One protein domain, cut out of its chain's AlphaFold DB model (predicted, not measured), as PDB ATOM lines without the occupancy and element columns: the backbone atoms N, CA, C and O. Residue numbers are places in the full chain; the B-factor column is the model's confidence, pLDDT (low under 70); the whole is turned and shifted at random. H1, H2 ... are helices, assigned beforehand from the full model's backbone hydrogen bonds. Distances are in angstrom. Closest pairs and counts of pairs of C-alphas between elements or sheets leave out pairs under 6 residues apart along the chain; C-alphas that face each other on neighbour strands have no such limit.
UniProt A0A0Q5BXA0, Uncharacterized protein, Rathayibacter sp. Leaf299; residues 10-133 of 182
ATOM      1  N   GLU A  10     -23.152  -1.964  36.481       90.94
ATOM      2  CA  GLU A  10     -23.777  -3.274  36.312       90.94
ATOM      3  C   GLU A  10     -23.752  -4.099  37.604       90.94
ATOM      4  O   GLU A  10     -24.775  -4.667  37.969       90.94
ATOM      5  N   GLU A  11     -22.648  -4.091  38.360       93.81
ATOM      6  CA  GLU A  11     -22.580  -4.741  39.680       93.81
ATOM      7  C   GLU A  11     -23.624  -4.172  40.648       93.81
ATOM      8  O   GLU A  11     -24.324  -4.925  41.319       93.81
ATOM      9  N   ARG A  12     -23.792  -2.842  40.673       95.56
ATOM     10  CA  ARG A  12     -24.849  -2.205  41.474       95.56
ATOM     11  C   ARG A  12     -26.252  -2.594  41.011       95.56
ATOM     12  O   ARG A  12     -27.145  -2.724  41.840       95.56
ATOM     13  N   ALA A  13     -26.472  -2.727  39.705       95.94
ATOM     14  CA  ALA A  13     -27.764  -3.150  39.175       95.94
ATOM     15  C   ALA A  13     -28.064  -4.613  39.535       95.94
ATOM     16  O   ALA A  13     -29.183  -4.921  39.929       95.94
ATOM     17  N   LEU A  14     -27.062  -5.495  39.477       96.19
ATOM     18  CA  LEU A  14     -27.197  -6.889  39.903       96.19
ATOM     19  C   LEU A  14     -27.540  -7.001  41.385       96.19
ATOM     20  O   LEU A  14     -28.450  -7.743  41.727       96.19
ATOM     21  N   GLU A  15     -26.869  -6.244  42.253       96.81
ATOM     22  CA  GLU A  15     -27.207  -6.218  43.681       96.81
ATOM     23  C   GLU A  15     -28.649  -5.767  43.918       96.81
ATOM     24  O   GLU A  15     -29.396  -6.463  44.593       96.81
ATOM     25  N   ARG A  16     -29.086  -4.673  43.280       98.00
ATOM     26  CA  ARG A  16     -30.479  -4.207  43.379       98.00
ATOM     27  C   ARG A  16     -31.484  -5.248  42.879       98.00
ATOM     28  O   ARG A  16     -32.593  -5.324  43.398       98.00
ATOM     29  N   LEU A  17     -31.120  -6.015  41.852       97.88
ATOM     30  CA  LEU A  17     -31.957  -7.090  41.330       97.88
ATOM     31  C   LEU A  17     -32.043  -8.263  42.318       97.88
ATOM     32  O   LEU A  17     -33.119  -8.825  42.492       97.88
ATOM     33  N   GLU A  18     -30.941  -8.617  42.984       97.81
ATOM     34  CA  GLU A  18     -30.950  -9.621  44.056       97.81
ATOM     35  C   GLU A  18     -31.751  -9.153  45.276       97.81
ATOM     36  O   GLU A  18     -32.511  -9.946  45.831       97.81
ATOM     37  N   ASP A  19     -31.648  -7.875  45.649       98.12
ATOM     38  CA  ASP A  19     -32.452  -7.286  46.724       98.12
ATOM     39  C   ASP A  19     -33.952  -7.400  46.396       98.12
ATOM     40  O   ASP A  19     -34.723  -7.919  47.204       98.12
ATOM     41  N   LEU A  20     -34.357  -7.043  45.168       98.12
ATOM     42  CA  LEU A  20     -35.726  -7.256  44.679       98.12
ATOM     43  C   LEU A  20     -36.133  -8.736  44.759       98.12
ATOM     44  O   LEU A  20     -37.267  -9.058  45.111       98.12
ATOM     45  N   TYR A  21     -35.230  -9.660  44.423       97.56
ATOM     46  CA  TYR A  21     -35.531 -11.089  44.479       97.56
ATOM     47  C   TYR A  21     -35.703 -11.622  45.895       97.56
ATOM     48  O   TYR A  21     -36.465 -12.572  46.078       97.56
ATOM     49  N   ALA A  22     -35.022 -11.032  46.874       96.81
ATOM     50  CA  ALA A  22     -35.175 -11.378  48.278       96.81
ATOM     51  C   ALA A  22     -36.530 -10.925  48.853       96.81
ATOM     52  O   ALA A  22     -37.008 -11.528  49.811       96.81
ATOM     53  N   GLU A  23     -37.170  -9.912  48.260       96.44
ATOM     54  CA  GLU A  23     -38.519  -9.461  48.639       96.44
ATOM     55  C   GLU A  23     -39.642 -10.374  48.118       96.44
ATOM     56  O   GLU A  23     -40.761 -10.351  48.638       96.44
ATOM     57  N   LEU A  24     -39.377 -11.160  47.071       96.06
ATOM     58  CA  LEU A  24     -40.380 -12.026  46.456       96.06
ATOM     59  C   LEU A  24     -40.749 -13.188  47.397       96.06
ATOM     60  O   LEU A  24     -39.855 -13.834  47.950       96.06
ATOM     61  N   PRO A  25     -42.043 -13.544  47.517       95.31
ATOM     62  CA  PRO A  25     -42.465 -14.706  48.284       95.31
ATOM     63  C   PRO A  25     -41.763 -15.983  47.826       95.31
ATOM     64  O   PRO A  25     -41.662 -16.279  46.630       95.31
ATOM     65  N   THR A  26     -41.311 -16.777  48.791       91.69
ATOM     66  CA  THR A  26     -40.698 -18.071  48.513       91.69
ATOM     67  C   THR A  26     -41.757 -19.087  48.105       91.69
ATOM     68  O   THR A  26     -42.788 -19.235  48.757       91.69
ATOM     69  N   LEU A  27     -41.477 -19.819  47.030       91.75
ATOM     70  CA  LEU A  27     -42.335 -20.868  46.494       91.75
ATOM     71  C   LEU A  27     -41.602 -22.210  46.555       91.75
ATOM     72  O   LEU A  27     -40.546 -22.361  45.930       91.75
ATOM     73  N   SER A  28     -42.194 -23.200  47.223       92.19
ATOM     74  CA  SER A  28     -41.751 -24.602  47.183       92.19
ATOM     75  C   SER A  28     -42.080 -25.229  45.820       92.19
ATOM     76  O   SER A  28     -43.017 -26.008  45.669       92.19
ATOM     77  N   CYS A  29     -41.340 -24.814  44.790       91.19
ATOM     78  CA  CYS A  29     -41.579 -25.167  43.393       91.19
ATOM     79  C   CYS A  29     -41.293 -26.652  43.116       91.19
ATOM     80  O   CYS A  29     -40.172 -27.128  43.308       91.19
ATOM     81  N   LEU A  30     -42.284 -27.359  42.563       90.62
ATOM     82  CA  LEU A  30     -42.150 -28.764  42.156       90.62
ATOM     83  C   LEU A  30     -41.297 -28.947  40.887       90.62
ATOM     84  O   LEU A  30     -40.794 -30.037  40.629       90.62
ATOM     85  N   GLY A  31     -41.105 -27.885  40.096       89.19
ATOM     86  CA  GLY A  31     -40.296 -27.924  38.874       89.19
ATOM     87  C   GLY A  31     -40.930 -28.705  37.722       89.19
ATOM     88  O   GLY A  31     -40.197 -29.218  36.886       89.19
ATOM     89  N   LEU A  32     -42.263 -28.791  37.688       89.75
ATOM     90  CA  LEU A  32     -43.029 -29.558  36.697       89.75
ATOM     91  C   LEU A  32     -43.525 -28.714  35.505       89.75
ATOM     92  O   LEU A  32     -44.224 -29.238  34.647       89.75
ATOM     93  N   CYS A  33     -43.125 -27.436  35.415       88.19
ATOM     94  CA  CYS A  33     -43.644 -26.473  34.430       88.19
ATOM     95  C   CYS A  33     -43.285 -26.758  32.968       88.19
ATOM     96  O   CYS A  33     -43.619 -25.935  32.127       88.19
ATOM     97  N   GLU A  34     -42.576 -27.844  32.645       88.31
ATOM     98  CA  GLU A  34     -42.052 -28.131  31.300       88.31
ATOM     99  C   GLU A  34     -43.084 -27.867  30.195       88.31
ATOM    100  O   GLU A  34     -42.771 -27.220  29.202       88.31
ATOM    101  N   LYS A  35     -44.331 -28.306  30.411       86.88
ATOM    102  CA  LYS A  35     -45.426 -28.178  29.440       86.88
ATOM    103  C   LYS A  35     -45.990 -26.763  29.301       86.88
ATOM    104  O   LYS A  35     -46.617 -26.479  28.291       86.88
ATOM    105  N   SER A  36     -45.798 -25.897  30.294       87.31
ATOM    106  CA  SER A  36     -46.246 -24.493  30.285       87.31
ATOM    107  C   SER A  36     -45.091 -23.514  30.040       87.31
ATOM    108  O   SER A  36     -45.325 -22.338  29.762       87.31
ATOM    109  N   CYS A  37     -43.846 -23.978  30.122       89.38
ATOM    110  CA  CYS A  37     -42.635 -23.183  29.989       89.38
ATOM    111  C   CYS A  37     -42.240 -23.061  28.497       89.38
ATOM    112  O   CYS A  37     -41.496 -23.880  27.961       89.38
ATOM    113  N   HIS A  38     -42.737 -22.012  27.832       87.25
ATOM    114  CA  HIS A  38     -42.579 -21.760  26.391       87.25
ATOM    115  C   HIS A  38     -41.558 -20.648  26.085       87.25
ATOM    116  O   HIS A  38     -41.018 -20.009  26.991       87.25
ATOM    117  N   GLN A  39     -41.283 -20.426  24.799       83.06
ATOM    118  CA  GLN A  39     -40.524 -19.275  24.302       83.06
ATOM    119  C   GLN A  39     -41.224 -17.931  24.573       83.06
ATOM    120  O   GLN A  39     -42.383 -17.886  24.975       83.06
ATOM    121  N   HIS A  40     -40.503 -16.829  24.323       84.62
ATOM    122  CA  HIS A  40     -40.947 -15.447  24.569       84.62
ATOM    123  C   HIS A  40     -41.139 -15.108  26.052       84.62
ATOM    124  O   HIS A  40     -42.045 -14.368  26.433       84.62
ATOM    125  N   ILE A  41     -40.250 -15.634  26.898       90.19
ATOM    126  CA  ILE A  41     -40.173 -15.230  28.301       90.19
ATOM    127  C   ILE A  41     -39.712 -13.778  28.362       90.19
ATOM    128  O   ILE A  41     -38.639 -13.433  27.856       90.19
ATOM    129  N   ASP A  42     -40.529 -12.948  29.001       91.25
ATOM    130  CA  ASP A  42     -40.208 -11.546  29.198       91.25
ATOM    131  C   ASP A  42     -39.158 -11.364  30.309       91.25
ATOM    132  O   ASP A  42     -39.186 -12.044  31.336       91.25
ATOM    133  N   ALA A  43     -38.179 -10.495  30.088       95.12
ATOM    134  CA  ALA A  43     -37.040 -10.328  30.987       95.12
ATOM    135  C   ALA A  43     -36.318  -9.016  30.697       95.12
ATOM    136  O   ALA A  43     -36.118  -8.650  29.533       95.12
ATOM    137  N   SER A  44     -35.844  -8.356  31.753       96.31
ATOM    138  CA  SER A  44     -34.984  -7.182  31.612       96.31
ATOM    139  C   SER A  44     -33.687  -7.527  30.870       96.31
ATOM    140  O   SER A  44     -33.206  -8.665  30.885       96.31
ATOM    141  N   ALA A  45     -33.064  -6.530  30.244       95.75
ATOM    142  CA  ALA A  45     -31.810  -6.711  29.523       95.75
ATOM    143  C   ALA A  45     -30.692  -7.242  30.441       95.75
ATOM    144  O   ALA A  45     -29.866  -8.044  30.002       95.75
ATOM    145  N   LEU A  46     -30.675  -6.848  31.718       97.00
ATOM    146  CA  LEU A  46     -29.746  -7.387  32.713       97.00
ATOM    147  C   LEU A  46     -29.988  -8.875  33.003       97.00
ATOM    148  O   LEU A  46     -29.033  -9.652  33.031       97.00
ATOM    149  N   GLU A  47     -31.242  -9.292  33.181       97.94
ATOM    150  CA  GLU A  47     -31.593 -10.706  33.372       97.94
ATOM    151  C   GLU A  47     -31.204 -11.548  32.152       97.94
ATOM    152  O   GLU A  47     -30.599 -12.611  32.307       97.94
ATOM    153  N   ARG A  48     -31.466 -11.044  30.939       96.62
ATOM    154  CA  ARG A  48     -31.054 -11.694  29.685       96.62
ATOM    155  C   ARG A  48     -29.542 -11.877  29.615       96.62
ATOM    156  O   ARG A  48     -29.075 -12.989  29.386       96.62
ATOM    157  N   ARG A  49     -28.759 -10.825  29.894       96.31
ATOM    158  CA  ARG A  49     -27.287 -10.923  29.937       96.31
ATOM    159  C   ARG A  49     -26.806 -11.934  30.976       96.31
ATOM    160  O   ARG A  49     -25.893 -12.711  30.699       96.31
ATOM    161  N   ARG A  50     -27.433 -11.965  32.155       95.88
ATOM    162  CA  ARG A  50     -27.096 -12.916  33.223       95.88
ATOM    163  C   ARG A  50     -27.335 -14.369  32.805       95.88
ATOM    164  O   ARG A  50     -26.515 -15.229  33.125       95.88
ATOM    165  N   LEU A  51     -28.436 -14.642  32.106       96.62
ATOM    166  CA  LEU A  51     -28.746 -15.967  31.563       96.62
ATOM    167  C   LEU A  51     -27.777 -16.348  30.440       96.62
ATOM    168  O   LEU A  51     -27.235 -17.456  30.455       96.62
ATOM    169  N   LEU A  52     -27.468 -15.406  29.545       96.62
ATOM    170  CA  LEU A  52     -26.524 -15.617  28.449       96.62
ATOM    171  C   LEU A  52     -25.121 -15.955  28.969       96.62
ATOM    172  O   LEU A  52     -24.471 -16.862  28.455       96.62
ATOM    173  N   ALA A  53     -24.682 -15.318  30.058       96.00
ATOM    174  CA  ALA A  53     -23.427 -15.644  30.742       96.00
ATOM    175  C   ALA A  53     -23.398 -17.068  31.344       96.00
ATOM    176  O   ALA A  53     -22.331 -17.568  31.706       96.00
ATOM    177  N   LYS A  54     -24.553 -17.736  31.462       95.19
ATOM    178  CA  LYS A  54     -24.682 -19.162  31.811       95.19
ATOM    179  C   LYS A  54     -24.966 -20.060  30.605       95.19
ATOM    180  O   LYS A  54     -25.264 -21.235  30.791       95.19
ATOM    181  N   GLY A  55     -24.848 -19.528  29.390       95.50
ATOM    182  CA  GLY A  55     -25.074 -20.261  28.148       95.50
ATOM    183  C   GLY A  55     -26.548 -20.462  27.802       95.50
ATOM    184  O   GLY A  55     -26.853 -21.338  27.000       95.50
ATOM    185  N   VAL A  56     -27.461 -19.687  28.399       94.81
ATOM    186  CA  VAL A  56     -28.892 -19.725  28.072       94.81
ATOM    187  C   VAL A  56     -29.300 -18.427  27.397       94.81
ATOM    188  O   VAL A  56     -29.341 -17.375  28.028       94.81
ATOM    189  N   ASP A  57     -29.644 -18.524  26.120       95.44
ATOM    190  CA  ASP A  57     -30.248 -17.442  25.353       95.44
ATOM    191  C   ASP A  57     -31.770 -17.648  25.302       95.44
ATOM    192  O   ASP A  57     -32.242 -18.644  24.754       95.44
ATOM    193  N   LEU A  58     -32.539 -16.739  25.911       93.19
ATOM    194  CA  LEU A  58     -34.006 -16.819  25.936       93.19
ATOM    195  C   LEU A  58     -34.655 -16.496  24.585       93.19
ATOM    196  O   LEU A  58     -35.810 -16.870  24.380       93.19
ATOM    197  N   ASP A  59     -33.932 -15.827  23.687       92.50
ATOM    198  CA  ASP A  59     -34.418 -15.453  22.358       92.50
ATOM    199  C   ASP A  59     -34.068 -16.512  21.302       92.50
ATOM    200  O   ASP A  59     -34.560 -16.461  20.171       92.50
ATOM    201  N   ALA A  60     -33.260 -17.511  21.672       92.19
ATOM    202  CA  ALA A  60     -32.887 -18.591  20.777       92.19
ATOM    203  C   ALA A  60     -34.115 -19.425  20.356       92.19
ATOM    204  O   ALA A  60     -34.904 -19.856  21.210       92.19
ATOM    205  N   PRO A  61     -34.278 -19.709  19.049       91.06
ATOM    206  CA  PRO A  61     -35.347 -20.560  18.554       91.06
ATOM    207  C   PRO A  61     -35.188 -22.003  19.050       91.06
ATOM    208  O   PRO A  61     -34.111 -22.592  18.952       91.06
ATOM    209  N   THR A  62     -36.276 -22.607  19.519       89.19
ATOM    210  CA  THR A  62     -36.360 -24.041  19.831       89.19
ATOM    211  C   THR A  62     -37.333 -24.726  18.872       89.19
ATOM    212  O   THR A  62     -38.385 -24.146  18.604       89.19
ATOM    213  N   PRO A  63     -37.058 -25.957  18.397       85.19
ATOM    214  CA  PRO A  63     -37.899 -26.632  17.399       85.19
ATOM    215  C   PRO A  63     -39.378 -26.795  17.779       85.19
ATOM    216  O   PRO A  63     -40.237 -26.851  16.907       85.19
ATOM    217  N   ASP A  64     -39.668 -26.894  19.072       88.38
ATOM    218  CA  ASP A  64     -40.977 -27.178  19.665       88.38
ATOM    219  C   ASP A  64     -41.608 -25.964  20.367       88.38
ATOM    220  O   ASP A  64     -42.642 -26.097  21.016       88.38
ATOM    221  N   GLY A  65     -40.998 -24.779  20.264       90.31
ATOM    222  CA  GLY A  65     -41.477 -23.587  20.971       90.31
ATOM    223  C   GLY A  65     -41.294 -23.629  22.495       90.31
ATOM    224  O   GLY A  65     -41.851 -22.787  23.205       90.31
ATOM    225  N   ALA A  66     -40.530 -24.593  23.013       91.12
ATOM    226  CA  ALA A  66     -40.246 -24.739  24.434       91.12
ATOM    227  C   ALA A  66     -39.238 -23.689  24.937       91.12
ATOM    228  O   ALA A  66     -38.408 -23.175  24.195       91.12
ATOM    229  N   CYS A  67     -39.256 -23.374  26.230       93.31
ATOM    230  CA  CYS A  67     -38.268 -22.458  26.797       93.31
ATOM    231  C   CYS A  67     -36.826 -22.990  26.581       93.31
ATOM    232  O   CYS A  67     -36.538 -24.131  26.966       93.31
ATOM    233  N   PRO A  68     -35.881 -22.172  26.063       92.50
ATOM    234  CA  PRO A  68     -34.484 -22.581  25.853       92.50
ATOM    235  C   PRO A  68     -33.759 -23.033  27.129       92.50
ATOM    236  O   PRO A  68     -32.753 -23.735  27.076       92.50
ATOM    237  N   ALA A  69     -34.274 -22.640  28.295       92.69
ATOM    238  CA  ALA A  69     -33.715 -22.985  29.592       92.69
ATOM    239  C   ALA A  69     -34.151 -24.366  30.123       92.69
ATOM    240  O   ALA A  69     -33.791 -24.727  31.245       92.69
ATOM    241  N   LEU A  70     -34.965 -25.129  29.386       91.38
ATOM    242  CA  LEU A  70     -35.395 -26.462  29.811       91.38
ATOM    243  C   LEU A  70     -34.302 -27.502  29.542       91.38
ATOM    244  O   LEU A  70     -33.823 -27.684  28.424       91.38
ATOM    245  N   SER A  71     -33.913 -28.216  30.596       84.50
ATOM    246  CA  SER A  71     -32.919 -29.282  30.538       84.50
ATOM    247  C   SER A  71     -33.507 -30.524  29.872       84.50
ATOM    248  O   SER A  71     -34.319 -31.224  30.474       84.50
ATOM    249  N   ARG A  72     -33.045 -30.857  28.662       73.38
ATOM    250  CA  ARG A  72     -33.484 -32.068  27.935       73.38
ATOM    251  C   ARG A  72     -32.770 -33.354  28.374       73.38
ATOM    252  O   ARG A  72     -33.160 -34.446  27.980       73.38
ATOM    253  N   THR A  73     -31.740 -33.242  29.210       63.88
ATOM    254  CA  THR A  73     -30.852 -34.345  29.624       63.88
ATOM    255  C   THR A  73     -31.463 -35.368  30.585       63.88
ATOM    256  O   THR A  73     -30.870 -36.426  30.756       63.88
ATOM    257  N   PHE A  74     -32.627 -35.109  31.196       49.12
ATOM    258  CA  PHE A  74     -33.187 -35.990  32.236       49.12
ATOM    259  C   PHE A  74     -34.685 -36.295  32.097       49.12
ATOM    260  O   PHE A  74     -35.346 -36.529  33.102       49.12
ATOM    261  N   GLY A  75     -35.242 -36.273  30.880       52.38
ATOM    262  CA  GLY A  75     -36.607 -36.764  30.598       52.38
ATOM    263  C   GLY A  75     -37.764 -36.077  31.345       52.38
ATOM    264  O   GLY A  75     -38.902 -36.505  31.201       52.38
ATOM    265  N   ALA A  76     -37.485 -35.041  32.139       60.50
ATOM    266  CA  ALA A  76     -38.436 -34.365  33.020       60.50
ATOM    267  C   ALA A  76     -38.348 -32.830  32.917       60.50
ATOM    268  O   ALA A  76     -38.627 -32.151  33.901       60.50
ATOM    269  N   GLY A  77     -37.848 -32.312  31.784       68.00
ATOM    270  CA  GLY A  77     -37.686 -30.889  31.440       68.00
ATOM    271  C   GLY A  77     -37.678 -29.908  32.606       68.00
ATOM    272  O   GLY A  77     -38.534 -29.034  32.717       68.00
ATOM    273  N   ARG A  78     -36.683 -30.019  33.490       87.38
ATOM    274  CA  ARG A  78     -36.507 -29.051  34.578       87.38
ATOM    275  C   ARG A  78     -35.737 -27.843  34.066       87.38
ATOM    276  O   ARG A  78     -34.814 -27.981  33.267       87.38
ATOM    277  N   CYS A  79     -36.072 -26.660  34.569       91.50
ATOM    278  CA  CYS A  79     -35.329 -25.442  34.258       91.50
ATOM    279  C   CYS A  79     -33.868 -25.560  34.742       91.50
ATOM    280  O   CYS A  79     -33.617 -25.655  35.945       91.50
ATOM    281  N   SER A  80     -32.906 -25.528  33.815       91.88
ATOM    282  CA  SER A  80     -31.465 -25.646  34.095       91.88
ATOM    283  C   SER A  80     -30.895 -24.423  34.823       91.88
ATOM    284  O   SER A  80     -29.879 -24.514  35.507       91.88
ATOM    285  N   VAL A  81     -31.583 -23.284  34.729       93.56
ATOM    286  CA  VAL A  81     -31.198 -21.991  35.321       93.56
ATOM    287  C   VAL A  81     -32.155 -21.541  36.420       93.56
ATOM    288  O   VAL A  81     -32.246 -20.352  36.719       93.56
ATOM    289  N   HIS A  82     -32.859 -22.478  37.064       92.94
ATOM    290  CA  HIS A  82     -33.882 -22.173  38.070       92.94
ATOM    291  C   HIS A  82     -33.405 -21.183  39.149       92.94
ATOM    292  O   HIS A  82     -34.180 -20.325  39.570       92.94
ATOM    293  N   ALA A  83     -32.139 -21.257  39.575       93.56
ATOM    294  CA  ALA A  83     -31.564 -20.363  40.585       93.56
ATOM    295  C   ALA A  83     -31.449 -18.894  40.127       93.56
ATOM    296  O   ALA A  83     -31.607 -17.984  40.938       93.56
ATOM    297  N   ILE A  84     -31.220 -18.658  38.835       95.38
ATOM    298  CA  ILE A  84     -31.020 -17.320  38.252       95.38
ATOM    299  C   ILE A  84     -32.171 -16.907  37.330       95.38
ATOM    300  O   ILE A  84     -32.007 -16.039  36.478       95.38
ATOM    301  N   ARG A  85     -33.331 -17.555  37.482       95.50
ATOM    302  CA  ARG A  85     -34.519 -17.292  36.671       95.50
ATOM    303  C   ARG A  85     -34.937 -15.811  36.753       95.50
ATOM    304  O   ARG A  85     -34.783 -15.214  37.827       95.50
ATOM    305  N   PRO A  86     -35.475 -15.243  35.658       96.69
ATOM    306  CA  PRO A  86     -35.924 -13.855  35.621       96.69
ATOM    307  C   PRO A  86     -37.164 -13.647  36.497       96.69
ATOM    308  O   PRO A  86     -37.810 -14.604  36.935       96.69
ATOM    309  N   THR A  87     -37.512 -12.383  36.721       97.31
ATOM    310  CA  THR A  87     -38.596 -11.935  37.604       97.31
ATOM    311  C   THR A  87     -39.923 -12.583  37.231       97.31
ATOM    312  O   THR A  87     -40.584 -13.143  38.103       97.31
ATOM    313  N   ILE A  88     -40.268 -12.633  35.939       94.62
ATOM    314  CA  ILE A  88     -41.522 -13.247  35.476       94.62
ATOM    315  C   ILE A  88     -41.636 -14.718  35.900       94.62
ATOM    316  O   ILE A  88     -42.668 -15.157  36.404       94.62
ATOM    317  N   CYS A  89     -40.534 -15.467  35.809       94.62
ATOM    318  CA  CYS A  89     -40.479 -16.872  36.195       94.62
ATOM    319  C   CYS A  89     -40.518 -17.061  37.716       94.62
ATOM    320  O   CYS A  89     -40.883 -18.134  38.190       94.62
ATOM    321  N   ARG A  90     -40.116 -16.054  38.504       95.50
ATOM    322  CA  ARG A  90     -40.276 -16.058  39.970       95.50
ATOM    323  C   ARG A  90     -41.711 -15.764  40.378       95.50
ATOM    324  O   ARG A  90     -42.150 -16.284  41.395       95.50
ATOM    325  N   LEU A  91     -42.426 -14.970  39.585       95.38
ATOM    326  CA  LEU A  91     -43.816 -14.605  39.842       95.38
ATOM    327  C   LEU A  91     -44.818 -15.680  39.409       95.38
ATOM    328  O   LEU A  91     -45.960 -15.675  39.875       95.38
ATOM    329  N   TRP A  92     -44.397 -16.622  38.565       92.81
ATOM    330  CA  TRP A  92     -45.196 -17.788  38.204       92.81
ATOM    331  C   TRP A  92     -45.507 -18.649  39.435       92.81
ATOM    332  O   TRP A  92     -44.613 -19.142  40.120       92.81
ATOM    333  N   GLY A  93     -46.792 -18.835  39.729       93.38
ATOM    334  CA  GLY A  93     -47.282 -19.480  40.946       93.38
ATOM    335  C   GLY A  93     -47.398 -18.558  42.162       93.38
ATOM    336  O   GLY A  93     -48.082 -18.922  43.118       93.38
ATOM    337  N   VAL A  94     -46.795 -17.369  42.118       95.69
ATOM    338  CA  VAL A  94     -46.815 -16.385  43.211       95.69
ATOM    339  C   VAL A  94     -47.966 -15.389  43.057       95.69
ATOM    340  O   VAL A  94     -48.580 -15.032  44.060       95.69
ATOM    341  N   SER A  95     -48.303 -14.965  41.834       93.81
ATOM    342  CA  SER A  95     -49.432 -14.055  41.580       93.81
ATOM    343  C   SER A  95     -50.748 -14.793  41.314       93.81
ATOM    344  O   SER A  95     -50.762 -15.957  40.902       93.81
ATOM    345  N   ALA A  96     -51.876 -14.111  41.531       88.44
ATOM    346  CA  ALA A  96     -53.204 -14.647  41.227       88.44
ATOM    347  C   ALA A  96     -53.456 -14.804  39.715       88.44
ATOM    348  O   ALA A  96     -54.133 -15.746  39.308       88.44
ATOM    349  N   ALA A  97     -52.886 -13.927  38.885       85.56
ATOM    350  CA  ALA A  97     -53.006 -13.967  37.429       85.56
ATOM    351  C   ALA A  97     -52.186 -15.079  36.769       85.56
ATOM    352  O   ALA A  97     -52.537 -15.505  35.672       85.56
ATOM    353  N   MET A  98     -51.114 -15.548  37.415       90.00
ATOM    354  CA  MET A  98     -50.249 -16.616  36.908       90.00
ATOM    355  C   MET A  98     -50.207 -17.789  37.896       90.00
ATOM    356  O   MET A  98     -49.155 -18.071  38.478       90.00
ATOM    357  N   PRO A  99     -51.337 -18.473  38.150       92.31
ATOM    358  CA  PRO A  99     -51.348 -19.598  39.067       92.31
ATOM    359  C   PRO A  99     -50.525 -20.759  38.496       92.31
ATOM    360  O   PRO A  99     -50.598 -21.078  37.313       92.31
ATOM    361  N   CYS A 100     -49.764 -21.438  39.356       93.31
ATOM    362  CA  CYS A 100     -49.084 -22.667  38.968       93.31
ATOM    363  C   CYS A 100     -50.116 -23.786  38.769       93.31
ATOM    364  O   CYS A 100     -50.840 -24.130  39.705       93.31
ATOM    365  N   GLU A 101     -50.136 -24.394  37.583       92.69
ATOM    366  CA  GLU A 101     -51.032 -25.510  37.238       92.69
ATOM    367  C   GLU A 101     -50.803 -26.776  38.082       92.69
ATOM    368  O   GLU A 101     -51.693 -27.610  38.211       92.69
ATOM    369  N   HIS A 102     -49.635 -26.897  38.721       92.50
ATOM    370  CA  HIS A 102     -49.294 -28.005  39.619       92.50
ATOM    371  C   HIS A 102     -49.558 -27.690  41.095       92.50
ATOM    372  O   HIS A 102     -49.074 -28.395  41.974       92.50
ATOM    373  N   GLY A 103     -50.276 -26.601  41.386       93.94
ATOM    374  CA  GLY A 103     -50.705 -26.274  42.743       93.94
ATOM    375  C   GLY A 103     -49.616 -25.700  43.651       93.94
ATOM    376  O   GLY A 103     -49.835 -25.611  44.854       93.94
ATOM    377  N   CYS A 104     -48.465 -25.272  43.116       94.62
ATOM    378  CA  CYS A 104     -47.475 -24.551  43.921       94.62
ATOM    379  C   CYS A 104     -48.076 -23.212  44.396       94.62
ATOM    380  O   CYS A 104     -48.586 -22.441  43.576       94.62
ATOM    381  N   VAL A 105     -48.000 -22.934  45.701       95.50
ATOM    382  CA  VAL A 105     -48.450 -21.684  46.342       95.50
ATOM    383  C   VAL A 105     -47.380 -21.236  47.339       95.50
ATOM    384  O   VAL A 105     -46.845 -22.100  48.036       95.50
ATOM    385  N   PRO A 106     -47.027 -19.941  47.406       95.81
ATOM    386  CA  PRO A 106     -46.108 -19.451  48.426       95.81
ATOM    387  C   PRO A 106     -46.746 -19.485  49.822       95.81
ATOM    388  O   PRO A 106     -47.973 -19.424  49.967       95.81
ATOM    389  N   ASP A 107     -45.902 -19.539  50.849       90.50
ATOM    390  CA  ASP A 107     -46.344 -19.439  52.239       90.50
ATOM    391  C   ASP A 107     -47.009 -18.071  52.470       90.50
ATOM    392  O   ASP A 107     -46.473 -17.033  52.090       90.50
ATOM    393  N   GLY A 108     -48.216 -18.064  53.046       91.06
ATOM    394  CA  GLY A 108     -49.035 -16.848  53.186       91.06
ATOM    395  C   GLY A 108     -49.977 -16.558  52.008       91.06
ATOM    396  O   GLY A 108     -50.783 -15.634  52.090       91.06
ATOM    397  N   GLY A 109     -49.955 -17.383  50.956       94.75
ATOM    398  CA  GLY A 109     -50.867 -17.272  49.820       94.75
ATOM    399  C   GLY A 109     -50.365 -16.344  48.711       94.75
ATOM    400  O   GLY A 109     -49.315 -15.715  48.805       94.75
ATOM    401  N   ARG A 110     -51.113 -16.297  47.605       95.06
ATOM    402  CA  ARG A 110     -50.721 -15.528  46.415       95.06
ATOM    403  C   ARG A 110     -50.798 -14.030  46.664       95.06
ATOM    404  O   ARG A 110     -51.707 -13.548  47.334       95.06
ATOM    405  N   VAL A 111     -49.885 -13.297  46.038       95.00
ATOM    406  CA  VAL A 111     -49.918 -11.834  46.029       95.00
ATOM    407  C   VAL A 111     -50.952 -11.319  45.034       95.00
ATOM    408  O   VAL A 111     -51.336 -12.013  44.086       95.00
ATOM    409  N   SER A 112     -51.362 -10.064  45.217       92.00
ATOM    410  CA  SER A 112     -52.185  -9.378  44.227       92.00
ATOM    411  C   SER A 112     -51.422  -9.185  42.915       92.00
ATOM    412  O   SER A 112     -50.205  -8.973  42.896       92.00
ATOM    413  N   ASP A 113     -52.155  -9.195  41.804       89.38
ATOM    414  CA  ASP A 113     -51.581  -8.951  40.477       89.38
ATOM    415  C   ASP A 113     -50.908  -7.584  40.402       89.38
ATOM    416  O   ASP A 113     -49.860  -7.445  39.778       89.38
ATOM    417  N   ALA A 114     -51.459  -6.592  41.105       88.00
ATOM    418  CA  ALA A 114     -50.870  -5.267  41.162       88.00
ATOM    419  C   ALA A 114     -49.479  -5.276  41.799       88.00
ATOM    420  O   ALA A 114     -48.565  -4.620  41.300       88.00
ATOM    421  N   GLN A 115     -49.296  -6.045  42.876       93.44
ATOM    422  CA  GLN A 115     -47.991  -6.177  43.510       93.44
ATOM    423  C   GLN A 115     -47.004  -6.937  42.619       93.44
ATOM    424  O   GLN A 115     -45.872  -6.490  42.451       93.44
ATOM    425  N   ALA A 116     -47.441  -8.035  41.995       94.12
ATOM    426  CA  ALA A 116     -46.616  -8.778  41.043       94.12
ATOM    427  C   ALA A 116     -46.151  -7.891  39.874       94.12
ATOM    428  O   ALA A 116     -44.974  -7.896  39.516       94.12
ATOM    429  N   MET A 117     -47.051  -7.067  39.335       91.81
ATOM    430  CA  MET A 117     -46.729  -6.104  38.283       91.81
ATOM    431  C   MET A 117     -45.754  -5.020  38.753       91.81
ATOM    432  O   MET A 117     -44.840  -4.672  38.010       91.81
ATOM    433  N   ARG A 118     -45.878  -4.517  39.989       93.00
ATOM    434  CA  ARG A 118     -44.897  -3.571  40.550       93.00
ATOM    435  C   ARG A 118     -43.495  -4.175  40.627       93.00
ATOM    436  O   ARG A 118     -42.529  -3.499  40.273       93.00
ATOM    437  N   TRP A 119     -43.367  -5.440  41.025       96.50
ATOM    438  CA  TRP A 119     -42.071  -6.126  41.017       96.50
ATOM    439  C   TRP A 119     -41.520  -6.323  39.601       96.50
ATOM    440  O   TRP A 119     -40.339  -6.061  39.381       96.50
ATOM    441  N   MET A 120     -42.366  -6.682  38.627       94.75
ATOM    442  CA  MET A 120     -41.965  -6.737  37.212       94.75
ATOM    443  C   MET A 120     -41.410  -5.398  36.717       94.75
ATOM    444  O   MET A 120     -40.299  -5.344  36.200       94.75
ATOM    445  N   LEU A 121     -42.140  -4.301  36.941       92.94
ATOM    446  CA  LEU A 121     -41.699  -2.961  36.538       92.94
ATOM    447  C   LEU A 121     -40.414  -2.540  37.257       92.94
ATOM    448  O   LEU A 121     -39.550  -1.893  36.674       92.94
ATOM    449  N   THR A 122     -40.247  -2.926  38.522       95.25
ATOM    450  CA  THR A 122     -39.017  -2.649  39.277       95.25
ATOM    451  C   THR A 122     -37.816  -3.386  38.684       95.25
ATOM    452  O   THR A 122     -36.752  -2.786  38.537       95.25
ATOM    453  N   SER A 123     -37.983  -4.644  38.263       96.94
ATOM    454  CA  SER A 123     -36.944  -5.377  37.528       96.94
ATOM    455  C   SER A 123     -36.562  -4.672  36.223       96.94
ATOM    456  O   SER A 123     -35.377  -4.523  35.921       96.94
ATOM    457  N   TYR A 124     -37.548  -4.169  35.479       95.06
ATOM    458  CA  TYR A 124     -37.314  -3.459  34.219       95.06
ATOM    459  C   TYR A 124     -36.552  -2.152  34.416       95.06
ATOM    460  O   TYR A 124     -35.652  -1.858  33.635       95.06
ATOM    461  N   ASP A 125     -36.814  -1.415  35.491       92.75
ATOM    462  CA  ASP A 125     -36.031  -0.223  35.835       92.75
ATOM    463  C   ASP A 125     -34.595  -0.550  36.240       92.75
ATOM    464  O   ASP A 125     -33.666   0.197  35.929       92.75
ATOM    465  N   ILE A 126     -34.401  -1.647  36.973       95.38
ATOM    466  CA  ILE A 126     -33.070  -2.063  37.411       95.38
ATOM    467  C   ILE A 126     -32.247  -2.537  36.212       95.38
ATOM    468  O   ILE A 126     -31.080  -2.166  36.076       95.38
ATOM    469  N   GLY A 127     -32.842  -3.378  35.366       94.69
ATOM    470  CA  GLY A 127     -32.137  -4.101  34.316       94.69
ATOM    471  C   GLY A 127     -32.251  -3.513  32.911       94.69
ATOM    472  O   GLY A 127     -31.526  -3.963  32.021       94.69
ATOM    473  N   GLY A 128     -33.132  -2.532  32.715       92.62
ATOM    474  CA  GLY A 128     -33.539  -1.986  31.421       92.62
ATOM    475  C   GLY A 128     -34.535  -2.892  30.689       92.62
ATOM    476  O   GLY A 128     -34.376  -4.112  30.673       92.62
ATOM    477  N   HIS A 129     -35.540  -2.305  30.037       88.75
ATOM    478  CA  HIS A 129     -36.489  -3.019  29.181       88.75
ATOM    479  C   HIS A 129     -36.931  -2.126  28.011       88.75
ATOM    480  O   HIS A 129     -37.176  -0.936  28.207       88.75
ATOM    481  N   ALA A 130     -36.999  -2.675  26.794       77.62
ATOM    482  CA  ALA A 130     -37.232  -1.883  25.579       77.62
ATOM    483  C   ALA A 130     -38.622  -1.219  25.553       77.62
ATOM    484  O   ALA A 130     -38.765  -0.105  25.055       77.62
ATOM    485  N   ASP A 131     -39.620  -1.872  26.153       74.88
ATOM    486  CA  ASP A 131     -41.028  -1.458  26.080       74.88
ATOM    487  C   ASP A 131     -41.504  -0.618  27.279       74.88
ATOM    488  O   ASP A 131     -42.703  -0.405  27.461       74.88
ATOM    489  N   THR A 132     -40.595  -0.155  28.142       74.69
ATOM    490  CA  THR A 132     -40.958   0.500  29.411       74.69
ATOM    491  C   THR A 132     -40.353   1.897  29.498       74.69
ATOM    492  O   THR A 132     -39.409   2.147  30.242       74.69
ATOM    493  N   SER A 133     -40.889   2.836  28.710       81.31
ATOM    494  CA  SER A 133     -40.520   4.249  28.856       81.31
ATOM    495  C   SER A 133     -40.994   4.806  30.213       81.31
ATOM    496  O   SER A 133     -41.960   4.281  30.780       81.31
TER     497      SER A 133
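AT A GLANCE: This is residues 10 to 133 of the 182 residues of an uncharacterized protein of Rathayibacter sp. Leaf299 (UniProt A0A0Q5BXA0). This domain has little regular structure: a body of long loops bordered on one side by two long helices, H1 and H4, side by side and running opposite ways, with short H2 and H3 packing on H4. The 124 printed residues have four named helices, H1 to H4 in order, and no named strand; the class is all helix, with 42 residues in named elements. It is compact, radius of gyration of the C-alphas 14.2 A, spanning 36 by 33 by 23 A.

HOW THE PARTS SIT: Start at H1, residues 10 to 23, which touches H4, residues 113 to 127, at a shallow tilt of 16 degrees, closest C-alphas Ala 13 and Ile 126, 5.7 A. H2, residues 45 to 52, touches residues 124 to 127 of H4 alone, closest C-alphas Leu 46 and Gly 127, 4.4 A. H3, residues 87 to 91, touches H4, closest C-alphas Thr 87 and Met 120, 6.2 A. In these helices every O i to N i+4 pair is within hydrogen-bond range.

IN THESE COORDINATES: Find C-alpha 10 at (-23.777, -3.274, 36.312), where H1 begins its 20.2 A; H2 spans 10.4 A, H3 6.3 A, and H4 21.0 A to C-alpha 127 at (-32.137, -4.101, 34.316).

THE WHOLE: The printed part has no cut; its three links are long. Look for pLDDT under 70 at residues 73 to 77.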